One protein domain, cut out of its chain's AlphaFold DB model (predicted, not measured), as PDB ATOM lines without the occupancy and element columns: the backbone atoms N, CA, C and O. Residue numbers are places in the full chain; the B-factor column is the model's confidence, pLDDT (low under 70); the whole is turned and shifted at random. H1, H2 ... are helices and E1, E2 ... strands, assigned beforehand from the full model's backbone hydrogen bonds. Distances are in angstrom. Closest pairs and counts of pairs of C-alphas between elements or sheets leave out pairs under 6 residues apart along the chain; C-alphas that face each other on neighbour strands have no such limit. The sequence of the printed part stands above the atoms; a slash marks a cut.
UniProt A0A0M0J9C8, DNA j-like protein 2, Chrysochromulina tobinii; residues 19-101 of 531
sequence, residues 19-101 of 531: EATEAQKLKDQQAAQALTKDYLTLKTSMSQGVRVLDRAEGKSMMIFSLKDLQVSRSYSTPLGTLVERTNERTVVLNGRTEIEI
ATOM      1  N   GLU A  19      27.414  -1.283 209.766       53.53
ATOM      2  CA  GLU A  19      26.889  -1.326 208.398       53.53
ATOM      3  C   GLU A  19      27.864  -1.966 207.400       53.53
ATOM      4  O   GLU A  19      27.430  -2.645 206.475       53.53
ATOM      5  N   ALA A  20      29.180  -1.813 207.590       52.78
ATOM      6  CA  ALA A  20      30.175  -2.446 206.723       52.78
ATOM      7  C   ALA A  20      30.178  -3.971 206.916       52.78
ATOM      8  O   ALA A  20      30.192  -4.722 205.939       52.78
ATOM      9  N   THR A  21      30.085  -4.436 208.167       58.38
ATOM     10  CA  THR A  21      29.878  -5.858 208.490       58.38
ATOM     11  C   THR A  21      28.548  -6.391 207.967       58.38
ATOM     12  O   THR A  21      28.503  -7.518 207.482       58.38
ATOM     13  N   GLU A  22      27.469  -5.611 208.033       63.31
ATOM     14  CA  GLU A  22      26.145  -6.043 207.575       63.31
ATOM     15  C   GLU A  22      26.047  -6.094 206.044       63.31
ATOM     16  O   GLU A  22      25.609  -7.102 205.492       63.31
ATOM     17  N   ALA A  23      26.565  -5.085 205.340       63.66
ATOM     18  CA  ALA A  23      26.668  -5.084 203.882       63.66
ATOM     19  C   ALA A  23      27.593  -6.200 203.363       63.66
ATOM     20  O   ALA A  23      27.303  -6.805 202.329       63.66
ATOM     21  N   GLN A  24      28.681  -6.515 204.077       63.91
ATOM     22  CA  GLN A  24      29.532  -7.658 203.742       63.91
ATOM     23  C   GLN A  24      28.806  -8.989 203.985       63.91
ATOM     24  O   GLN A  24      28.786  -9.842 203.101       63.91
ATOM     25  N   LYS A  25      28.128  -9.144 205.128       60.75
ATOM     26  CA  LYS A  25      27.325 -10.333 205.449       60.75
ATOM     27  C   LYS A  25      26.194 -10.556 204.439       60.75
ATOM     28  O   LYS A  25      25.941 -11.699 204.069       60.75
ATOM     29  N   LEU A  26      25.562  -9.489 203.946       65.81
ATOM     30  CA  LEU A  26      24.563  -9.555 202.878       65.81
ATOM     31  C   LEU A  26      25.184 -10.027 201.552       65.81
ATOM     32  O   LEU A  26      24.613 -10.896 200.897       65.81
ATOM     33  N   LYS A  27      26.367  -9.516 201.179       61.78
ATOM     34  CA  LYS A  27      27.109  -9.977 199.989       61.78
ATOM     35  C   LYS A  27      27.511 -11.445 200.093       61.78
ATOM     36  O   LYS A  27      27.308 -12.185 199.136       61.78
ATOM     37  N   ASP A  28      28.037 -11.890 201.233       56.16
ATOM     38  CA  ASP A  28      28.408 -13.297 201.426       56.16
ATOM     39  C   ASP A  28      27.174 -14.215 201.502       56.16
ATOM     40  O   ASP A  28      27.218 -15.329 200.987       56.16
ATOM     41  N   GLN A  29      26.036 -13.745 202.032       58.38
ATOM     42  CA  GLN A  29      24.762 -14.473 201.972       58.38
ATOM     43  C   GLN A  29      24.234 -14.587 200.532       58.38
ATOM     44  O   GLN A  29      23.811 -15.668 200.123       58.38
ATOM     45  N   GLN A  30      24.292 -13.509 199.743       62.62
ATOM     46  CA  GLN A  30      23.937 -13.529 198.319       62.62
ATOM     47  C   GLN A  30      24.886 -14.427 197.514       62.62
ATOM     48  O   GLN A  30      24.426 -15.197 196.672       62.62
ATOM     49  N   ALA A  31      26.188 -14.410 197.811       55.19
ATOM     50  CA  ALA A  31      27.171 -15.301 197.201       55.19
ATOM     51  C   ALA A  31      26.925 -16.773 197.572       55.19
ATOM     52  O   ALA A  31      26.996 -17.634 196.701       55.19
ATOM     53  N   ALA A  32      26.569 -17.077 198.823       48.19
ATOM     54  CA  ALA A  32      26.199 -18.427 199.251       48.19
ATOM     55  C   ALA A  32      24.893 -18.910 198.591       48.19
ATOM     56  O   ALA A  32      24.793 -20.071 198.191       48.19
ATOM     57  N   GLN A  33      23.906 -18.027 198.414       55.78
ATOM     58  CA  GLN A  33      22.674 -18.326 197.674       55.78
ATOM     59  C   GLN A  33      22.944 -18.551 196.180       55.78
ATOM     60  O   GLN A  33      22.401 -19.497 195.608       55.78
ATOM     61  N   ALA A  34      23.814 -17.745 195.563       58.03
ATOM     62  CA  ALA A  34      24.268 -17.943 194.188       58.03
ATOM     63  C   ALA A  34      25.015 -19.276 194.037       58.03
ATOM     64  O   ALA A  34      24.628 -20.082 193.205       58.03
ATOM     65  N   LEU A  35      25.983 -19.579 194.909       58.84
ATOM     66  CA  LEU A  35      26.693 -20.866 194.944       58.84
ATOM     67  C   LEU A  35      25.750 -22.063 195.120       58.84
ATOM     68  O   LEU A  35      25.906 -23.075 194.442       58.84
ATOM     69  N   THR A  36      24.745 -21.946 195.992       60.31
ATOM     70  CA  THR A  36      23.731 -22.993 196.199       60.31
ATOM     71  C   THR A  36      22.889 -23.190 194.939       60.31
ATOM     72  O   THR A  36      22.657 -24.324 194.518       60.31
ATOM     73  N   LYS A  37      22.464 -22.095 194.297       62.72
ATOM     74  CA  LYS A  37      21.732 -22.126 193.027       62.72
ATOM     75  C   LYS A  37      22.586 -22.710 191.903       62.72
ATOM     76  O   LYS A  37      22.075 -23.529 191.148       62.72
ATOM     77  N   ASP A  38      23.856 -22.337 191.804       64.44
ATOM     78  CA  ASP A  38      24.791 -22.812 190.784       64.44
ATOM     79  C   ASP A  38      25.087 -24.303 190.968       64.44
ATOM     80  O   ASP A  38      25.012 -25.052 189.999       64.44
ATOM     81  N   TYR A  39      25.319 -24.768 192.201       65.62
ATOM     82  CA  TYR A  39      25.480 -26.192 192.519       65.62
ATOM     83  C   TYR A  39      24.221 -27.004 192.188       65.62
ATOM     84  O   TYR A  39      24.320 -28.039 191.529       65.62
ATOM     85  N   LEU A  40      23.030 -26.535 192.578       64.88
ATOM     86  CA  LEU A  40      21.768 -27.197 192.231       64.88
ATOM     87  C   LEU A  40      21.504 -27.172 190.718       64.88
ATOM     88  O   LEU A  40      21.042 -28.168 190.160       64.88
ATOM     89  N   THR A  41      21.837 -26.070 190.041       65.69
ATOM     90  CA  THR A  41      21.709 -25.930 188.583       65.69
ATOM     91  C   THR A  41      22.657 -26.889 187.880       65.69
ATOM     92  O   THR A  41      22.192 -27.658 187.043       65.69
ATOM     93  N   LEU A  42      23.940 -26.932 188.257       68.56
ATOM     94  CA  LEU A  42      24.920 -27.919 187.796       68.56
ATOM     95  C   LEU A  42      24.385 -29.337 188.011       68.56
ATOM     96  O   LEU A  42      24.162 -30.049 187.040       68.56
ATOM     97  N   LYS A  43      24.088 -29.726 189.256       68.75
ATOM     98  CA  LYS A  43      23.648 -31.086 189.612       68.75
ATOM     99  C   LYS A  43      22.387 -31.534 188.861       68.75
ATOM    100  O   LYS A  43      22.274 -32.708 188.527       68.75
ATOM    101  N   THR A  44      21.478 -30.609 188.548       62.53
ATOM    102  CA  THR A  44      20.270 -30.894 187.753       62.53
ATOM    103  C   THR A  44      20.575 -30.964 186.249       62.53
ATOM    104  O   THR A  44      20.166 -31.910 185.575       62.53
ATOM    105  N   SER A  45      21.323 -29.994 185.711       60.06
ATOM    106  CA  SER A  45      21.615 -29.864 184.270       60.06
ATOM    107  C   SER A  45      22.733 -30.777 183.754       60.06
ATOM    108  O   SER A  45      22.823 -30.984 182.548       60.06
ATOM    109  N   MET A  46      23.503 -31.425 184.634       68.06
ATOM    110  CA  MET A  46      24.407 -32.536 184.281       68.06
ATOM    111  C   MET A  46      23.680 -33.630 183.478       68.06
ATOM    112  O   MET A  46      24.237 -34.174 182.532       68.06
ATOM    113  N   SER A  47      22.392 -33.865 183.767       67.31
ATOM    114  CA  SER A  47      21.528 -34.792 183.014       67.31
ATOM    115  C   SER A  47      21.271 -34.400 181.547       67.31
ATOM    116  O   SER A  47      20.849 -35.246 180.759       67.31
ATOM    117  N   GLN A  48      21.521 -33.138 181.181       72.62
ATOM    118  CA  GLN A  48      21.316 -32.557 179.847       72.62
ATOM    119  C   GLN A  48      22.626 -32.105 179.172       72.62
ATOM    120  O   GLN A  48      22.609 -31.763 177.992       72.62
ATOM    121  N   GLY A  49      23.750 -32.123 179.896       79.69
ATOM    122  CA  GLY A  49      25.047 -31.635 179.435       79.69
ATOM    123  C   GLY A  49      25.267 -30.152 179.743       79.69
ATOM    124  O   GLY A  49      24.583 -29.273 179.217       79.69
ATOM    125  N   VAL A  50      26.274 -29.849 180.562       83.44
ATOM    126  CA  VAL A  50      26.682 -28.474 180.886       83.44
ATOM    127  C   VAL A  50      27.874 -28.090 180.020       83.44
ATOM    128  O   VAL A  50      28.900 -28.766 180.036       83.44
ATOM    129  N   ARG A  51      27.781 -26.982 179.277       86.25
ATOM    130  CA  ARG A  51      28.949 -26.416 178.587       86.25
ATOM    131  C   ARG A  51      29.814 -25.663 179.596       86.25
ATOM    132  O   ARG A  51      29.344 -24.689 180.174       86.25
ATOM    133  N   VAL A  52      31.063 -26.077 179.776       90.12
ATOM    134  CA  VAL A  52      32.060 -25.384 180.607       90.12
ATOM    135  C   VAL A  52      33.241 -24.936 179.750       90.12
ATOM    136  O   VAL A  52      33.581 -25.574 178.755       90.12
ATOM    137  N   LEU A  53      33.854 -23.817 180.113       91.12
ATOM    138  CA  LEU A  53      35.044 -23.273 179.465       91.12
ATOM    139  C   LEU A  53      36.282 -23.709 180.251       91.12
ATOM    140  O   LEU A  53      36.440 -23.282 181.392       91.12
ATOM    141  N   ASP A  54      37.151 -24.530 179.663       91.81
ATOM    142  CA  ASP A  54      38.475 -24.809 180.229       91.81
ATOM    143  C   ASP A  54      39.305 -23.518 180.216       91.81
ATOM    144  O   ASP A  54      39.439 -22.872 179.173       91.81
ATOM    145  N   ARG A  55      39.830 -23.110 181.376       87.94
ATOM    146  CA  ARG A  55      40.545 -21.835 181.520       87.94
ATOM    147  C   ARG A  55      42.017 -21.916 181.104       87.94
ATOM    148  O   ARG A  55      42.611 -20.872 180.845       87.94
ATOM    149  N   ALA A  56      42.594 -23.114 181.024       85.62
ATOM    150  CA  ALA A  56      43.964 -23.328 180.561       85.62
ATOM    151  C   ALA A  56      44.037 -23.398 179.025       85.62
ATOM    152  O   ALA A  56      44.944 -22.824 178.431       85.62
ATOM    153  N   GLU A  57      43.062 -24.048 178.381       86.25
ATOM    154  CA  GLU A  57      42.978 -24.151 176.912       86.25
ATOM    155  C   GLU A  57      42.097 -23.074 176.254       86.25
ATOM    156  O   GLU A  57      42.110 -22.933 175.033       86.25
ATOM    157  N   GLY A  58      41.289 -22.335 177.022       88.25
ATOM    158  CA  GLY A  58      40.298 -21.390 176.481       88.25
ATOM    159  C   GLY A  58      39.172 -22.067 175.686       88.25
ATOM    160  O   GLY A  58      38.473 -21.413 174.912       88.25
ATOM    161  N   LYS A  59      39.004 -23.385 175.844       89.00
ATOM    162  CA  LYS A  59      38.183 -24.245 174.982       89.00
ATOM    163  C   LYS A  59      36.890 -24.644 175.685       89.00
ATOM    164  O   LYS A  59      36.912 -25.113 176.821       89.00
ATOM    165  N   SER A  60      35.742 -24.472 175.024       87.88
ATOM    166  CA  SER A  60      34.466 -24.923 175.593       87.88
ATOM    167  C   SER A  60      34.286 -26.428 175.387       87.88
ATOM    168  O   SER A  60      34.223 -26.876 174.239       87.88
ATOM    169  N   MET A  61      34.138 -27.180 176.470       88.19
ATOM    170  CA  MET A  61      33.764 -28.597 176.473       88.19
ATOM    171  C   MET A  61      32.357 -28.779 177.055       88.19
ATOM    172  O   MET A  61      31.804 -27.861 177.661       88.19
ATOM    173  N   MET A  62      31.758 -29.952 176.860       88.00
ATOM    174  CA  MET A  62      30.474 -30.311 177.462       88.00
ATOM    175  C   MET A  62      30.682 -31.476 178.427       88.00
ATOM    176  O   MET A  62      31.297 -32.469 178.051       88.00
ATOM    177  N   ILE A  63      30.191 -31.324 179.657       86.69
ATOM    178  CA  ILE A  63      30.277 -32.327 180.724       86.69
ATOM    179  C   ILE A  63      28.886 -32.835 181.092       86.69
ATOM    180  O   ILE A  63      27.927 -32.062 181.162       86.69
ATOM    181  N   PHE A  64      28.792 -34.127 181.372       81.75
ATOM    182  CA  PHE A  64      27.607 -34.811 181.893       81.75
ATOM    183  C   PHE A  64      27.842 -35.319 183.328       81.75
ATOM    184  O   PHE A  64      26.901 -35.707 184.019       81.75
ATOM    185  N   SER A  65      29.089 -35.273 183.807       83.69
ATOM    186  CA  SER A  65      29.482 -35.535 185.188       83.69
ATOM    187  C   SER A  65      30.604 -34.599 185.653       83.69
ATOM    188  O   SER A  65      31.463 -34.189 184.875       83.69
ATOM    189  N   LEU A  66      30.691 -34.354 186.965       83.38
ATOM    190  CA  LEU A  66      31.896 -33.783 187.589       83.38
ATOM    191  C   LEU A  66      33.133 -34.685 187.394       83.38
ATOM    192  O   LEU A  66      34.263 -34.209 187.493       83.38
ATOM    193  N   LYS A  67      32.925 -35.972 187.077       83.62
ATOM    194  CA  LYS A  67      33.980 -36.938 186.734       83.62
ATOM    195  C   LYS A  67      34.672 -36.631 185.395       83.62
ATOM    196  O   LYS A  67      35.797 -37.090 185.214       83.62
ATOM    197  N   ASP A  68      34.051 -35.832 184.522       84.88
ATOM    198  CA  ASP A  68      34.551 -35.496 183.175       84.88
ATOM    199  C   ASP A  68      35.575 -34.340 183.185       84.88
ATOM    200  O   ASP A  68      36.287 -34.115 182.207       84.88
ATOM    201  N   LEU A  69      35.641 -33.584 184.287       86.94
ATOM    202  CA  LEU A  69      36.603 -32.500 184.499       86.94
ATOM    203  C   LEU A  69      37.998 -33.083 184.760       86.94
ATOM    204  O   LEU A  69      38.125 -34.031 185.533       86.94
ATOM    205  N   GLN A  70      39.063 -32.519 184.187       86.56
ATOM    206  CA  GLN A  70      40.424 -32.984 184.484       86.56
ATOM    207  C   GLN A  70      40.870 -32.516 185.876       86.56
ATOM    208  O   GLN A  70      40.567 -31.397 186.288       86.56
ATOM    209  N   VAL A  71      41.597 -33.375 186.595       89.56
ATOM    210  CA  VAL A  71      42.198 -33.034 187.895       89.56
ATOM    211  C   VAL A  71      43.260 -31.942 187.707       89.56
ATOM    212  O   VAL A  71      43.926 -31.884 186.673       89.56
ATOM    213  N   SER A  72      43.382 -31.052 188.691       87.50
ATOM    214  CA  SER A  72      44.247 -29.864 188.686       87.50
ATOM    215  C   SER A  72      43.962 -28.865 187.552       87.50
ATOM    216  O   SER A  72      44.829 -28.063 187.201       87.50
ATOM    217  N   ARG A  73      42.741 -28.865 186.993       88.44
ATOM    218  CA  ARG A  73      42.266 -27.840 186.049       88.44
ATOM    219  C   ARG A  73      41.105 -27.021 186.604       88.44
ATOM    220  O   ARG A  73      40.252 -27.531 187.332       88.44
ATOM    221  N   SER A  74      41.063 -25.754 186.185       90.44
ATOM    222  CA  SER A  74      39.987 -24.810 186.484       90.44
ATOM    223  C   SER A  74      39.153 -24.481 185.242       90.44
ATOM    224  O   SER A  74      39.660 -24.318 184.129       90.44
ATOM    225  N   TYR A  75      37.847 -24.381 185.456       91.75
ATOM    226  CA  TYR A  75      36.815 -24.250 184.437       91.75
ATOM    227  C   TYR A  75      35.834 -23.139 184.814       91.75
ATOM    228  O   TYR A  75      35.589 -22.915 185.997       91.75
ATOM    229  N   SER A  76      35.225 -22.468 183.837       89.56
ATOM    230  CA  SER A  76      34.095 -21.554 184.069       89.56
ATOM    231  C   SER A  76      32.789 -22.167 183.573       89.56
ATOM    232  O   SER A  76      32.713 -22.630 182.433       89.56
ATOM    233  N   THR A  77      31.732 -22.108 184.381       86.50
ATOM    234  CA  THR A  77      30.358 -22.330 183.901       86.50
ATOM    235  C   THR A  77      29.892 -21.141 183.039       86.50
ATOM    236  O   THR A  77      30.512 -20.071 183.078       86.50
ATOM    237  N   PRO A  78      28.760 -21.259 182.312       75.19
ATOM    238  CA  PRO A  78      28.137 -20.132 181.611       75.19
ATOM    239  C   PRO A  78      27.561 -19.068 182.559       75.19
ATOM    240  O   PRO A  78      27.214 -17.979 182.113       75.19
ATOM    241  N   LEU A  79      27.446 -19.381 183.856       75.62
ATOM    242  CA  LEU A  79      27.006 -18.468 184.915       75.62
ATOM    243  C   LEU A  79      28.182 -17.699 185.550       75.62
ATOM    244  O   LEU A  79      27.966 -16.862 186.421       75.62
ATOM    245  N   GLY A  80      29.422 -17.970 185.122       78.38
ATOM    246  CA  GLY A  80      30.636 -17.370 185.682       78.38
ATOM    247  C   GLY A  80      31.153 -18.050 186.955       78.38
ATOM    248  O   GLY A  80      32.128 -17.578 187.537       78.38
ATOM    249  N   THR A  81      30.540 -19.157 187.391       83.50
ATOM    250  CA  THR A  81      31.053 -19.984 188.492       83.50
ATOM    251  C   THR A  81      32.375 -20.624 188.071       83.50
ATOM    252  O   THR A  81      32.418 -21.355 187.079       83.50
ATOM    253  N   LEU A  82      33.444 -20.398 188.833       87.88
ATOM    254  CA  LEU A  82      34.686 -21.150 188.712       87.88
ATOM    255  C   LEU A  82      34.490 -22.543 189.331       87.88
ATOM    256  O   LEU A  82      33.941 -22.668 190.427       87.88
ATOM    257  N   VAL A  83      34.955 -23.574 188.634       89.38
ATOM    258  CA  VAL A  83      34.884 -24.987 189.019       89.38
ATOM    259  C   VAL A  83      36.283 -25.570 188.873       89.38
ATOM    260  O   VAL A  83      36.829 -25.568 187.773       89.38
ATOM    261  N   GLU A  84      36.884 -26.055 189.953       90.00
ATOM    262  CA  GLU A  84      38.257 -26.569 189.944       90.00
ATOM    263  C   GLU A  84      38.306 -27.971 190.551       90.00
ATOM    264  O   GLU A  84      37.941 -28.158 191.711       90.00
ATOM    265  N   ARG A  85      38.724 -28.980 189.780       88.25
ATOM    266  CA  ARG A  85      38.817 -30.359 190.284       88.25
ATOM    267  C   ARG A  85      40.166 -30.555 190.969       88.25
ATOM    268  O   ARG A  85      41.152 -30.850 190.305       88.25
ATOM    269  N   THR A  86      40.220 -30.384 192.285       88.00
ATOM    270  CA  THR A  86      41.471 -30.485 193.053       88.00
ATOM    271  C   THR A  86      41.995 -31.918 193.149       88.00
ATOM    272  O   THR A  86      43.202 -32.112 193.050       88.00
ATOM    273  N   ASN A  87      41.116 -32.920 193.259       87.19
ATOM    274  CA  ASN A  87      41.482 -34.344 193.272       87.19
ATOM    275  C   ASN A  87      40.471 -35.179 192.471       87.19
ATOM    276  O   ASN A  87      39.408 -34.701 192.075       87.19
ATOM    277  N   GLU A  88      40.736 -36.476 192.302       83.44
ATOM    278  CA  GLU A  88      39.777 -37.412 191.694       83.44
ATOM    279  C   GLU A  88      38.404 -37.397 192.388       83.44
ATOM    280  O   GLU A  88      37.379 -37.519 191.713       83.44
ATOM    281  N   ARG A  89      38.385 -37.191 193.711       83.06
ATOM    282  CA  ARG A  89      37.175 -37.127 194.543       83.06
ATOM    283  C   ARG A  89      36.685 -35.721 194.877       83.06
ATOM    284  O   ARG A  89      35.598 -35.625 195.416       83.06
ATOM    285  N   THR A  90      37.416 -34.640 194.595       84.19
ATOM    286  CA  THR A  90      37.036 -33.298 195.089       84.19
ATOM    287  C   THR A  90      36.989 -32.251 193.985       84.19
ATOM    288  O   THR A  90      37.937 -32.087 193.214       84.19
ATOM    289  N   VAL A  91      35.885 -31.502 193.939       87.75
ATOM    290  CA  VAL A  91      35.713 -30.311 193.095       87.75
ATOM    291  C   VAL A  91      35.380 -29.113 193.968       87.75
ATOM    292  O   VAL A  91      34.471 -29.176 194.788       87.75
ATOM    293  N   VAL A  92      36.085 -28.005 193.764       87.19
ATOM    294  CA  VAL A  92      35.905 -26.755 194.498       87.19
ATOM    295  C   VAL A  92      35.183 -25.740 193.613       87.19
ATOM    296  O   VAL A  92      35.653 -25.399 192.526       87.19
ATOM    297  N   LEU A  93      34.045 -25.218 194.079       85.88
ATOM    298  CA  LEU A  93      33.356 -24.086 193.455       85.88
ATOM    299  C   LEU A  93      33.877 -22.761 194.026       85.88
ATOM    300  O   LEU A  93      33.923 -22.584 195.247       85.88
ATOM    301  N   ASN A  94      34.252 -21.827 193.144       83.75
ATOM    302  CA  ASN A  94      34.756 -20.477 193.454       83.75
ATOM    303  C   ASN A  94      35.842 -20.415 194.554       83.75
ATOM    304  O   ASN A  94      35.932 -19.418 195.269       83.75
ATOM    305  N   GLY A  95      36.645 -21.474 194.725       80.56
ATOM    306  CA  GLY A  95      37.641 -21.564 195.802       80.56
ATOM    307  C   GLY A  95      37.050 -21.560 197.223       80.56
ATOM    308  O   GLY A  95      37.741 -21.169 198.158       80.56
ATOM    309  N   ARG A  96      35.761 -21.906 197.390       76.31
ATOM    310  CA  ARG A  96      35.022 -21.797 198.667       76.31
ATOM    311  C   ARG A  96      34.203 -23.027 199.058       76.31
ATOM    312  O   ARG A  96      33.985 -23.234 200.247       76.31
ATOM    313  N   THR A  97      33.688 -23.796 198.099       76.62
ATOM    314  CA  THR A  97      32.783 -24.923 198.387       76.62
ATOM    315  C   THR A  97      33.327 -26.198 197.776       76.62
ATOM    316  O   THR A  97      33.272 -26.366 196.560       76.62
ATOM    317  N   GLU A  98      33.841 -27.084 198.620       81.62
ATOM    318  CA  GLU A  98      34.273 -28.418 198.216       81.62
ATOM    319  C   GLU A  98      33.057 -29.341 198.062       81.62
ATOM    320  O   GLU A  98      32.138 -29.340 198.882       81.62
ATOM    321  N   ILE A  99      33.048 -30.110 196.979       82.19
ATOM    322  CA  ILE A  99      32.049 -31.120 196.647       82.19
ATOM    323  C   ILE A  99      32.800 -32.436 196.507       82.19
ATOM    324  O   ILE A  99      33.658 -32.565 195.627       82.19
ATOM    325  N   GLU A 100      32.462 -33.411 197.349       80.62
ATOM    326  CA  GLU A 100      32.923 -34.781 197.152       80.62
ATOM    327  C   GLU A 100      32.159 -35.425 195.982       80.62
ATOM    328  O   GLU A 100      30.940 -35.296 195.843       80.62
ATOM    329  N   ILE A 101      32.905 -36.081 195.099       81.31
ATOM    330  CA  ILE A 101      32.397 -36.903 194.012       81.31
ATOM    331  C   ILE A 101      32.359 -38.340 194.519       81.31
ATOM    332  O   ILE A 101      33.409 -38.970 194.658       81.31
TER     333      ILE A 101
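AT A GLANCE: This is residues 19 to 101 of the 531 residues of the protein "DNA j-like protein 2" of Chrysochromulina tobinii (UniProt A0A0M0J9C8). One long helix, H1, packs with its later half on a strongly twisted, curled sheet of six strands, while its residues 19 to 30 stick out and make the length of the whole. The 83 printed residues hold H1, then E1 to E6; the sheet's order is E2, E1, E3, E4, E5, E6, antiparallel throughout. The class is mixed, helices and strands. The whole is compact, with a radius of gyration of the C-alphas of 13.6 A, yet elongated, spanning 43 by 25 by 25 A.

HOW THE PARTS SIT: H1, residues 19 to 48, is on the sheet at a height of 7.5 A; 24 of its 26 O i to N i+4 pairs are within hydrogen-bond range. E1, residues 50 to 54, and E2, residues 60 to 63, form a hairpin, with N 52 and O 61 at 2.9 A. E3, residues 74 to 76, is the other neighbour of E1, with N 53 and O 76 at 2.8 A. E3, E4, residues 82 to 87, E5, residues 90 to 93, and E6, residues 97 to 100, form a meander, each strand the antiparallel neighbour of the one before: N 75 and O 83 are 2.8 A apart, N 84 and O 92 2.9 A, N 93 and O 97 2.8 A. H1 runs slantwise to the strands, at 50 degrees to E5 on the local plane; their closest C-alphas, of Leu 35 and Leu 93, are 7.5 A apart.

IN THESE COORDINATES: H1 begins at C-alpha 19 (26.889, -1.326, 208.398) and measures 42.7 A. E4, the longest strand, measures 15.5 A. E6 ends at C-alpha 100 (32.923, -34.781, 197.152).

THE WHOLE: The farthest C-alphas, of Glu 19 and Asp 68, are 43.2 A apart. The printed part has no cut and no long link. Residues 19 to 47 have pLDDT under 70.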